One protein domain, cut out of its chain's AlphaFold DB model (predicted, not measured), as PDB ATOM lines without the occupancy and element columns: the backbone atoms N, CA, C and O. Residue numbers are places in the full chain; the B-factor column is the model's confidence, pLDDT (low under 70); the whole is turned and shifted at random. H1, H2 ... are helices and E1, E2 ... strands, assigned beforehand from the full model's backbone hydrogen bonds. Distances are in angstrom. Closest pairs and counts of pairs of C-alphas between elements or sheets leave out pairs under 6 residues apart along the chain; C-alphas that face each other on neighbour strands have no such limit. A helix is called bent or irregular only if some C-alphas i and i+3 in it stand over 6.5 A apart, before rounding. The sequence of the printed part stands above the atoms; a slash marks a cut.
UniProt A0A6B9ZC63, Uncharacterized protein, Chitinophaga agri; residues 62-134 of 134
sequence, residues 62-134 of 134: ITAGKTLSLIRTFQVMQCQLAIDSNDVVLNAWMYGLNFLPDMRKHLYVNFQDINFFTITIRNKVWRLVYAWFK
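AT A GLANCE: This is residues 62 to 134 of the 134 residues of an uncharacterized protein of Chitinophaga agri (UniProt A0A6B9ZC63). Picture a long rod whose shaft is a ribbon of two antiparallel strands, E1 and E3, with helices H1 and H3 side by side at one end. At the other end, helix H2 and the short strand E2 make a small head. The printed part has 73 residues, in the order H1, E1, H2, E2, E3, H3; the sheet runs E2, E1, E3 and is mixed, and the class is mixed, helices and strands. The whole is extended, with a radius of gyration of the C-alphas of 17.4 A and spans of 52 by 24 by 17 A.

IN THESE COORDINATES: Find C-alpha 64 at (33.131, 65.235, -13.307), where H1, residues 64 to 73, begins; it is 14.6 A long. E1, residues 75 to 83, then runs 23.7 A to C-alpha 83 at (42.282, 34.898, -10.916). H2, residues 88 to 99, covers 17.8 A; it is neither bent nor irregular, but only just: C-alphas 93 and 96 are 6.0 A apart. Next come E2, residues 107 to 109, 6.5 A, and E3, residues 116 to 122, 19.4 A. H3, residues 125 to 133, 12.6 A, ends at (23.628, 66.337, -25.111).

HOW THE PARTS SIT: Look first at inner strand E1: E3 is its antiparallel neighbour at 173 degrees, with N 80 and O 118 2.8 A apart, within hydrogen-bond range. E2 is its parallel neighbour at 15 degrees, with N 108 and O 81 at 2.7 A. E1, H2, E2 form a strand-helix-strand unit, two parallel neighbour strands with a helix between. H2 is on the sheet but only grazes it, with residues 91 to 99; its closest C-alphas to E2 are those of Tyr 95 and Val 109, 5.4 A. H1 and H3 touch, closest at the C-alphas of Leu 70 and Ala 131, 5.8 A, at a shallow tilt of 13 degrees, opposite ways. H1 and H2 are apart. Every O i to N i+4 pair is within hydrogen-bond range in H1 and H3, and 4 of 8 in H2.

THE WHOLE: The two C-alphas farthest apart are those of Val 89 and Phe 133, 52.1 A. The printed part has no cut, and no link is long. The mean pLDDT of the printed part is 70.5, and 37 residues are under 70, among them 62 to 72 and 124 to 132.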
ATOM      1  N   ILE A  62      35.407  68.578 -19.205       56.53
ATOM      2  CA  ILE A  62      34.396  67.547 -19.006       56.53
ATOM      3  C   ILE A  62      34.209  67.513 -17.492       56.53
ATOM      4  O   ILE A  62      35.094  67.084 -16.753       56.53
ATOM      5  N   THR A  63      33.136  68.144 -17.028       62.16
ATOM      6  CA  THR A  63      32.832  68.270 -15.612       62.16
ATOM      7  C   THR A  63      32.649  66.862 -15.083       62.16
ATOM      8  O   THR A  63      31.987  66.049 -15.725       62.16
ATOM      9  N   ALA A  64      33.223  66.562 -13.916       64.19
ATOM     10  CA  ALA A  64      33.131  65.235 -13.307       64.19
ATOM     11  C   ALA A  64      31.673  64.734 -13.209       64.19
ATOM     12  O   ALA A  64      31.418  63.539 -13.310       64.19
ATOM     13  N   GLY A  65      30.705  65.655 -13.112       63.94
ATOM     14  CA  GLY A  65      29.275  65.346 -13.175       63.94
ATOM     15  C   GLY A  65      28.798  64.756 -14.511       63.94
ATOM     16  O   GLY A  65      27.963  63.857 -14.494       63.94
ATOM     17  N   LYS A  66      29.341  65.189 -15.660       65.31
ATOM     18  CA  LYS A  66      28.987  64.630 -16.980       65.31
ATOM     19  C   LYS A  66      29.502  63.204 -17.135       65.31
ATOM     20  O   LYS A  66      28.756  62.326 -17.559       65.31
ATOM     21  N   THR A  67      30.739  62.940 -16.712       66.94
ATOM     22  CA  THR A  67      31.292  61.579 -16.675       66.94
ATOM     23  C   THR A  67      30.519  60.683 -15.714       66.94
ATOM     24  O   THR A  67      30.206  59.555 -16.076       66.94
ATOM     25  N   LEU A  68      30.133  61.175 -14.532       67.88
ATOM     26  CA  LEU A  68      29.330  60.395 -13.585       67.88
ATOM     27  C   LEU A  68      27.923  60.092 -14.127       67.88
ATOM     28  O   LEU A  68      27.405  58.994 -13.935       67.88
ATOM     29  N   SER A  69      27.310  61.052 -14.826       67.25
ATOM     30  CA  SER A  69      26.004  60.878 -15.467       67.25
ATOM     31  C   SER A  69      26.062  59.833 -16.581       67.25
ATOM     32  O   SER A  69      25.209  58.950 -16.621       67.25
ATOM     33  N   LEU A  70      27.112  59.862 -17.407       67.06
ATOM     34  CA  LEU A  70      27.384  58.832 -18.410       67.06
ATOM     35  C   LEU A  70      27.610  57.463 -17.763       67.06
ATOM     36  O   LEU A  70      26.975  56.494 -18.174       67.06
ATOM     37  N   ILE A  71      28.435  57.380 -16.712       67.81
ATOM     38  CA  ILE A  71      28.703  56.114 -16.014       67.81
ATOM     39  C   ILE A  71      27.416  55.522 -15.429       67.81
ATOM     40  O   ILE A  71      27.178  54.328 -15.567       67.81
ATOM     41  N   ARG A  72      26.530  56.356 -14.870       68.62
ATOM     42  CA  ARG A  72      25.217  55.922 -14.361       68.62
ATOM     43  C   ARG A  72      24.294  55.331 -15.429       68.62
ATOM     44  O   ARG A  72      23.350  54.630 -15.075       68.62
ATOM     45  N   THR A  73      24.515  55.606 -16.717       70.50
ATOM     46  CA  THR A  73      23.710  54.983 -17.784       70.50
ATOM     47  C   THR A  73      24.108  53.532 -18.053       70.50
ATOM     48  O   THR A  73      23.289  52.766 -18.563       70.50
ATOM     49  N   PHE A  74      25.329  53.136 -17.685       72.75
ATOM     50  CA  PHE A  74      25.807  51.771 -17.843       72.75
ATOM     51  C   PHE A  74      25.156  50.859 -16.801       72.75
ATOM     52  O   PHE A  74      25.370  51.010 -15.602       72.75
ATOM     53  N   GLN A  75      24.370  49.885 -17.263       70.12
ATOM     54  CA  GLN A  75      23.900  48.792 -16.418       70.12
ATOM     55  C   GLN A  75      24.885  47.633 -16.549       70.12
ATOM     56  O   GLN A  75      24.964  46.989 -17.597       70.12
ATOM     57  N   VAL A  76      25.660  47.384 -15.496       66.81
ATOM     58  CA  VAL A  76      26.531  46.207 -15.423       66.81
ATOM     59  C   VAL A  76      25.636  44.984 -15.255       66.81
ATOM     60  O   VAL A  76      24.930  44.867 -14.260       66.81
ATOM     61  N   MET A  77      25.620  44.111 -16.259       71.31
ATOM     62  CA  MET A  77      24.804  42.896 -16.252       71.31
ATOM     63  C   MET A  77      25.561  41.722 -15.655       71.31
ATOM     64  O   MET A  77      24.996  40.930 -14.910       71.31
ATOM     65  N   GLN A  78      26.840  41.603 -16.004       70.00
ATOM     66  CA  GLN A  78      27.709  40.554 -15.496       70.00
ATOM     67  C   GLN A  78      29.092  41.145 -15.273       70.00
ATOM     68  O   GLN A  78      29.592  41.921 -16.084       70.00
ATOM     69  N   CYS A  79      29.691  40.772 -14.159       68.69
ATOM     70  CA  CYS A  79      31.091  40.998 -13.854       68.69
ATOM     71  C   CYS A  79      31.663  39.606 -13.623       68.69
ATOM     72  O   CYS A  79      31.015  38.848 -12.911       68.69
ATOM     73  N   GLN A  80      32.772  39.253 -14.260       74.56
ATOM     74  CA  GLN A  80      33.469  37.983 -14.093       74.56
ATOM     75  C   GLN A  80      34.958  38.277 -13.967       74.56
ATOM     76  O   GLN A  80      35.545  38.919 -14.834       74.56
ATOM     77  N   LEU A  81      35.559  37.819 -12.884       76.12
ATOM     78  CA  LEU A  81      36.960  38.000 -12.563       76.12
ATOM     79  C   LEU A  81      37.565  36.619 -12.375       76.12
ATOM     80  O   LEU A  81      37.244  35.943 -11.406       76.12
ATOM     81  N   ALA A  82      38.409  36.200 -13.303       77.00
ATOM     82  CA  ALA A  82      39.192  34.991 -13.186       77.00
ATOM     83  C   ALA A  82      40.588  35.322 -12.663       77.00
ATOM     84  O   ALA A  82      41.270  36.162 -13.257       77.00
ATOM     85  N   ILE A  83      40.980  34.687 -11.556       74.56
ATOM     86  CA  ILE A  83      42.282  34.898 -10.916       74.56
ATOM     87  C   ILE A  83      42.996  33.556 -10.770       74.56
ATOM     88  O   ILE A  83      42.405  32.602 -10.264       74.56
ATOM     89  N   ASP A  84      44.259  33.526 -11.176       78.94
ATOM     90  CA  ASP A  84      45.232  32.491 -10.849       78.94
ATOM     91  C   ASP A  84      46.511  33.167 -10.339       78.94
ATOM     92  O   ASP A  84      47.098  34.021 -11.015       78.94
ATOM     93  N   SER A  85      46.904  32.810  -9.119       69.25
ATOM     94  CA  SER A  85      48.058  33.379  -8.424       69.25
ATOM     95  C   SER A  85      49.371  32.637  -8.706       69.25
ATOM     96  O   SER A  85      50.391  33.042  -8.152       69.25
ATOM     97  N   ASN A  86      49.371  31.575  -9.528       71.25
ATOM     98  CA  ASN A  86      50.549  30.757  -9.881       71.25
ATOM     99  C   ASN A  86      51.267  30.105  -8.666       71.25
ATOM    100  O   ASN A  86      52.323  29.489  -8.782       71.25
ATOM    101  N   ASP A  87      50.679  30.237  -7.475       76.75
ATOM    102  CA  ASP A  87      51.066  29.588  -6.228       76.75
ATOM    103  C   ASP A  87      49.906  28.691  -5.804       76.75
ATOM    104  O   ASP A  87      48.812  29.166  -5.488       76.75
ATOM    105  N   VAL A  88      50.154  27.383  -5.808       76.81
ATOM    106  CA  VAL A  88      49.150  26.350  -5.539       76.81
ATOM    107  C   VAL A  88      48.508  26.534  -4.164       76.81
ATOM    108  O   VAL A  88      47.301  26.333  -4.022       76.81
ATOM    109  N   VAL A  89      49.284  26.946  -3.155       81.00
ATOM    110  CA  VAL A  89      48.779  27.121  -1.789       81.00
ATOM    111  C   VAL A  89      47.846  28.322  -1.749       81.00
ATOM    112  O   VAL A  89      46.705  28.215  -1.302       81.00
ATOM    113  N   LEU A  90      48.301  29.460  -2.268       76.00
ATOM    114  CA  LEU A  90      47.536  30.704  -2.258       76.00
ATOM    115  C   LEU A  90      46.257  30.588  -3.104       76.00
ATOM    116  O   LEU A  90      45.192  31.071  -2.712       76.00
ATOM    117  N   ASN A  91      46.339  29.877  -4.226       78.69
ATOM    118  CA  ASN A  91      45.210  29.627  -5.107       78.69
ATOM    119  C   ASN A  91      44.177  28.676  -4.470       78.69
ATOM    120  O   ASN A  91      42.977  28.924  -4.560       78.69
ATOM    121  N   ALA A  92      44.617  27.652  -3.725       80.56
ATOM    122  CA  ALA A  92      43.729  26.773  -2.955       80.56
ATOM    123  C   ALA A  92      42.977  27.516  -1.837       80.56
ATOM    124  O   ALA A  92      41.781  27.291  -1.648       80.56
ATOM    125  N   TRP A  93      43.640  28.451  -1.149       81.12
ATOM    126  CA  TRP A  93      42.986  29.337  -0.179       81.12
ATOM    127  C   TRP A  93      41.911  30.207  -0.837       81.12
ATOM    128  O   TRP A  93      40.792  30.323  -0.332       81.12
ATOM    129  N   MET A  94      42.226  30.789  -1.994       77.00
ATOM    130  CA  MET A  94      41.287  31.607  -2.757       77.00
ATOM    131  C   MET A  94      40.149  30.788  -3.375       77.00
ATOM    132  O   MET A  94      39.050  31.313  -3.535       77.00
ATOM    133  N   TYR A  95      40.363  29.506  -3.675       78.94
ATOM    134  CA  TYR A  95      39.357  28.636  -4.285       78.94
ATOM    135  C   TYR A  95      38.092  28.499  -3.427       78.94
ATOM    136  O   TYR A  95      36.993  28.354  -3.962       78.94
ATOM    137  N   GLY A  96      38.211  28.654  -2.103       74.56
ATOM    138  CA  GLY A  96      37.063  28.750  -1.196       74.56
ATOM    139  C   GLY A  96      36.071  29.859  -1.578       74.56
ATOM    140  O   GLY A  96      34.861  29.698  -1.408       74.56
ATOM    141  N   LEU A  97      36.550  30.952  -2.184       76.88
ATOM    142  CA  LEU A  97      35.720  32.077  -2.618       76.88
ATOM    143  C   LEU A  97      34.762  31.716  -3.763       76.88
ATOM    144  O   LEU A  97      33.717  32.355  -3.898       76.88
ATOM    145  N   ASN A  98      35.047  30.656  -4.530       77.00
ATOM    146  CA  ASN A  98      34.148  30.159  -5.577       77.00
ATOM    147  C   ASN A  98      32.842  29.574  -5.015       77.00
ATOM    148  O   ASN A  98      31.860  29.440  -5.749       77.00
ATOM    149  N   PHE A  99      32.814  29.206  -3.731       77.81
ATOM    150  CA  PHE A  99      31.641  28.607  -3.092       77.81
ATOM    151  C   PHE A  99      30.739  29.633  -2.405       77.81
ATOM    152  O   PHE A  99      29.610  29.298  -2.044       77.81
ATOM    153  N   LEU A 100      31.181  30.888  -2.264       76.88
ATOM    154  CA  LEU A 100      30.328  31.942  -1.725       76.88
ATOM    155  C   LEU A 100      29.245  32.308  -2.758       76.88
ATOM    156  O   LEU A 100      29.584  32.654  -3.891       76.88
ATOM    157  N   PRO A 101      27.948  32.280  -2.400       70.75
ATOM    158  CA  PRO A 101      26.846  32.456  -3.352       70.75
ATOM    159  C   PRO A 101      26.873  33.805  -4.088       70.75
ATOM    160  O   PRO A 101      26.520  33.862  -5.268       70.75
ATOM    161  N   ASP A 102      27.354  34.859  -3.427       67.44
ATOM    162  CA  ASP A 102      27.481  36.198  -4.016       67.44
ATOM    163  C   ASP A 102      28.748  36.357  -4.870       67.44
ATOM    164  O   ASP A 102      28.749  37.088  -5.859       67.44
ATOM    165  N   MET A 103      29.822  35.638  -4.537       63.31
ATOM    166  CA  MET A 103      31.104  35.708  -5.248       63.31
ATOM    167  C   MET A 103      31.153  34.748  -6.438       63.31
ATOM    168  O   MET A 103      31.754  35.086  -7.447       63.31
ATOM    169  N   ARG A 104      30.454  33.608  -6.400       63.38
ATOM    170  CA  ARG A 104      30.474  32.561  -7.442       63.38
ATOM    171  C   ARG A 104      30.077  33.045  -8.839       63.38
ATOM    172  O   ARG A 104      30.459  32.452  -9.843       63.38
ATOM    173  N   LYS A 105      29.269  34.106  -8.921       66.25
ATOM    174  CA  LYS A 105      28.855  34.715 -10.199       66.25
ATOM    175  C   LYS A 105      29.871  35.724 -10.730       66.25
ATOM    176  O   LYS A 105      29.805  36.069 -11.908       66.25
ATOM    177  N   HIS A 106      30.752  36.212  -9.859       69.94
ATOM    178  CA  HIS A 106      31.620  37.354 -10.111       69.94
ATOM    179  C   HIS A 106      33.107  37.048 -10.069       69.94
ATOM    180  O   HIS A 106      33.871  37.739 -10.730       69.94
ATOM    181  N   LEU A 107      33.504  36.021  -9.335       72.00
ATOM    182  CA  LEU A 107      34.874  35.634  -9.077       72.00
ATOM    183  C   LEU A 107      35.017  34.142  -9.387       72.00
ATOM    184  O   LEU A 107      34.213  33.328  -8.935       72.00
ATOM    185  N   TYR A 108      36.027  33.816 -10.182       73.88
ATOM    186  CA  TYR A 108      36.357  32.472 -10.618       73.88
ATOM    187  C   TYR A 108      37.848  32.217 -10.413       73.88
ATOM    188  O   TYR A 108      38.699  32.588 -11.217       73.88
ATOM    189  N   VAL A 109      38.181  31.582  -9.306       73.81
ATOM    190  CA  VAL A 109      39.556  31.177  -9.024       73.81
ATOM    191  C   VAL A 109      39.840  29.886  -9.787       73.81
ATOM    192  O   VAL A 109      39.090  28.918  -9.633       73.81
ATOM    193  N   ASN A 110      40.865  29.882 -10.639       74.25
ATOM    194  CA  ASN A 110      41.237  28.734 -11.471       74.25
ATOM    195  C   ASN A 110      42.713  28.378 -11.294       74.25
ATOM    196  O   ASN A 110      43.478  29.220 -10.855       74.25
ATOM    197  N   PHE A 111      43.076  27.142 -11.645       75.50
ATOM    198  CA  PHE A 111      44.450  26.614 -11.633       75.50
ATOM    199  C   PHE A 111      44.976  26.409 -13.064       75.50
ATOM    200  O   PHE A 111      45.633  25.410 -13.354       75.50
ATOM    201  N   GLN A 112      44.533  27.250 -13.999       74.31
ATOM    202  CA  GLN A 112      44.803  27.096 -15.431       74.31
ATOM    203  C   GLN A 112      45.754  28.176 -15.965       74.31
ATOM    204  O   GLN A 112      45.890  28.301 -17.179       74.31
ATOM    205  N   ASP A 113      46.373  28.969 -15.085       69.25
ATOM    206  CA  ASP A 113      47.204  30.139 -15.390       69.25
ATOM    207  C   ASP A 113      46.475  31.224 -16.199       69.25
ATOM    208  O   ASP A 113      47.078  32.060 -16.881       69.25
ATOM    209  N   ILE A 114      45.141  31.244 -16.125       68.62
ATOM    210  CA  ILE A 114      44.300  32.144 -16.910       68.62
ATOM    211  C   ILE A 114      43.744  33.248 -16.008       68.62
ATOM    212  O   ILE A 114      42.835  33.044 -15.206       68.62
ATOM    213  N   ASN A 115      44.254  34.462 -16.202       72.31
ATOM    214  CA  ASN A 115      43.777  35.668 -15.533       72.31
ATOM    215  C   ASN A 115      42.966  36.527 -16.514       72.31
ATOM    216  O   ASN A 115      43.507  37.005 -17.512       72.31
ATOM    217  N   PHE A 116      41.680  36.763 -16.242       68.75
ATOM    218  CA  PHE A 116      40.873  37.692 -17.041       68.75
ATOM    219  C   PHE A 116      39.842  38.440 -16.210       68.75
ATOM    220  O   PHE A 116      39.309  37.941 -15.226       68.75
ATOM    221  N   PHE A 117      39.509  39.645 -16.652       70.31
ATOM    222  CA  PHE A 117      38.454  40.444 -16.054       70.31
ATOM    223  C   PHE A 117      37.474  40.892 -17.132       70.31
ATOM    224  O   PHE A 117      37.795  41.710 -17.993       70.31
ATOM    225  N   THR A 118      36.263  40.348 -17.079       64.69
ATOM    226  CA  THR A 118      35.205  40.576 -18.058       64.69
ATOM    227  C   THR A 118      34.050  41.315 -17.400       64.69
ATOM    228  O   THR A 118      33.383  40.797 -16.505       64.69
ATOM    229  N   ILE A 119      33.755  42.521 -17.884       68.12
ATOM    230  CA  ILE A 119      32.545  43.256 -17.513       68.12
ATOM    231  C   ILE A 119      31.615  43.310 -18.724       68.12
ATOM    232  O   ILE A 119      31.915  43.947 -19.732       68.12
ATOM    233  N   THR A 120      30.437  42.711 -18.593       66.88
ATOM    234  CA  THR A 120      29.352  42.844 -19.562       66.88
ATOM    235  C   THR A 120      28.461  44.011 -19.168       66.88
ATOM    236  O   THR A 120      27.715  43.958 -18.187       66.88
ATOM    237  N   ILE A 121      28.519  45.075 -19.964       68.19
ATOM    238  CA  ILE A 121      27.733  46.293 -19.768       68.19
ATOM    239  C   ILE A 121      26.609  46.340 -20.800       68.19
ATOM    240  O   ILE A 121      26.862  46.314 -22.004       68.19
ATOM    241  N   ARG A 122      25.368  46.494 -20.332       68.31
ATOM    242  CA  ARG A 122      24.214  46.830 -21.167       68.31
ATOM    243  C   ARG A 122      23.908  48.313 -21.021       68.31
ATOM    244  O   ARG A 122      23.781  48.832 -19.916       68.31
ATOM    245  N   ASN A 123      23.734  49.003 -22.141       71.69
ATOM    246  CA  ASN A 123      23.251  50.379 -22.136       71.69
ATOM    247  C   ASN A 123      22.187  50.573 -23.220       71.69
ATOM    248  O   ASN A 123      22.208  49.904 -24.252       71.69
ATOM    249  N   LYS A 124      21.235  51.479 -22.979       69.75
ATOM    250  CA  LYS A 124      20.267  51.908 -23.991       69.75
ATOM    251  C   LYS A 124      20.862  53.106 -24.730       69.75
ATOM    252  O   LYS A 124      21.106  54.136 -24.111       69.75
ATOM    253  N   VAL A 125      21.058  52.986 -26.044       65.50
ATOM    254  CA  VAL A 125      21.730  53.994 -26.895       65.50
ATOM    255  C   VAL A 125      21.183  55.408 -26.678       65.50
ATOM    256  O   VAL A 125      21.950  56.351 -26.509       65.50
ATOM    257  N   TRP A 126      19.861  55.557 -26.574       63.91
ATOM    258  CA  TRP A 126      19.222  56.855 -26.348       63.91
ATOM    259  C   TRP A 126      19.593  57.506 -25.005       63.91
ATOM    260  O   TRP A 126      19.640  58.729 -24.926       63.91
ATOM    261  N   ARG A 127      19.909  56.728 -23.956       66.25
ATOM    262  CA  ARG A 127      20.371  57.270 -22.662       66.25
ATOM    263  C   ARG A 127      21.793  57.807 -22.749       66.25
ATOM    264  O   ARG A 127      22.072  58.844 -22.161       66.25
ATOM    265  N   LEU A 128      22.660  57.124 -23.494       66.44
ATOM    266  CA  LEU A 128      24.023  57.574 -23.791       66.44
ATOM    267  C   LEU A 128      24.006  58.906 -24.545       66.44
ATOM    268  O   LEU A 128      24.686  59.849 -24.153       66.44
ATOM    269  N   VAL A 129      23.172  58.989 -25.584       69.31
ATOM    270  CA  VAL A 129      23.005  60.193 -26.407       69.31
ATOM    271  C   VAL A 129      22.400  61.337 -25.588       69.31
ATOM    272  O   VAL A 129      22.946  62.437 -25.577       69.31
ATOM    273  N   TYR A 130      21.334  61.080 -24.826       69.19
ATOM    274  CA  TYR A 130      20.730  62.082 -23.944       69.19
ATOM    275  C   TYR A 130      21.722  62.610 -22.894       69.19
ATOM    276  O   TYR A 130      21.805  63.816 -22.677       69.19
ATOM    277  N   ALA A 131      22.519  61.731 -22.277       65.00
ATOM    278  CA  ALA A 131      23.553  62.125 -21.319       65.00
ATOM    279  C   ALA A 131      24.724  62.890 -21.961       65.00
ATOM    280  O   ALA A 131      25.423  63.620 -21.266       65.00
ATOM    281  N   TRP A 132      24.947  62.733 -23.269       64.81
ATOM    282  CA  TRP A 132      25.960  63.485 -24.011       64.81
ATOM    283  C   TRP A 132      25.493  64.901 -24.362       64.81
ATOM    284  O   TRP A 132      26.282  65.846 -24.310       64.81
ATOM    285  N   PHE A 133      24.216  65.049 -24.730       70.50
ATOM    286  CA  PHE A 133      23.628  66.337 -25.111       70.50
ATOM    287  C   PHE A 133      23.203  67.207 -23.916       70.50
ATOM    288  O   PHE A 133      23.076  68.419 -24.079       70.50
ATOM    289  N   LYS A 134      23.032  66.620 -22.727       57.19
ATOM    290  CA  LYS A 134      22.817  67.331 -21.454       57.19
ATOM    291  C   LYS A 134      24.142  67.853 -20.884       57.19
ATOM    292  O   LYS A 134      24.245  69.032 -20.485       57.19
TER     293      LYS A 134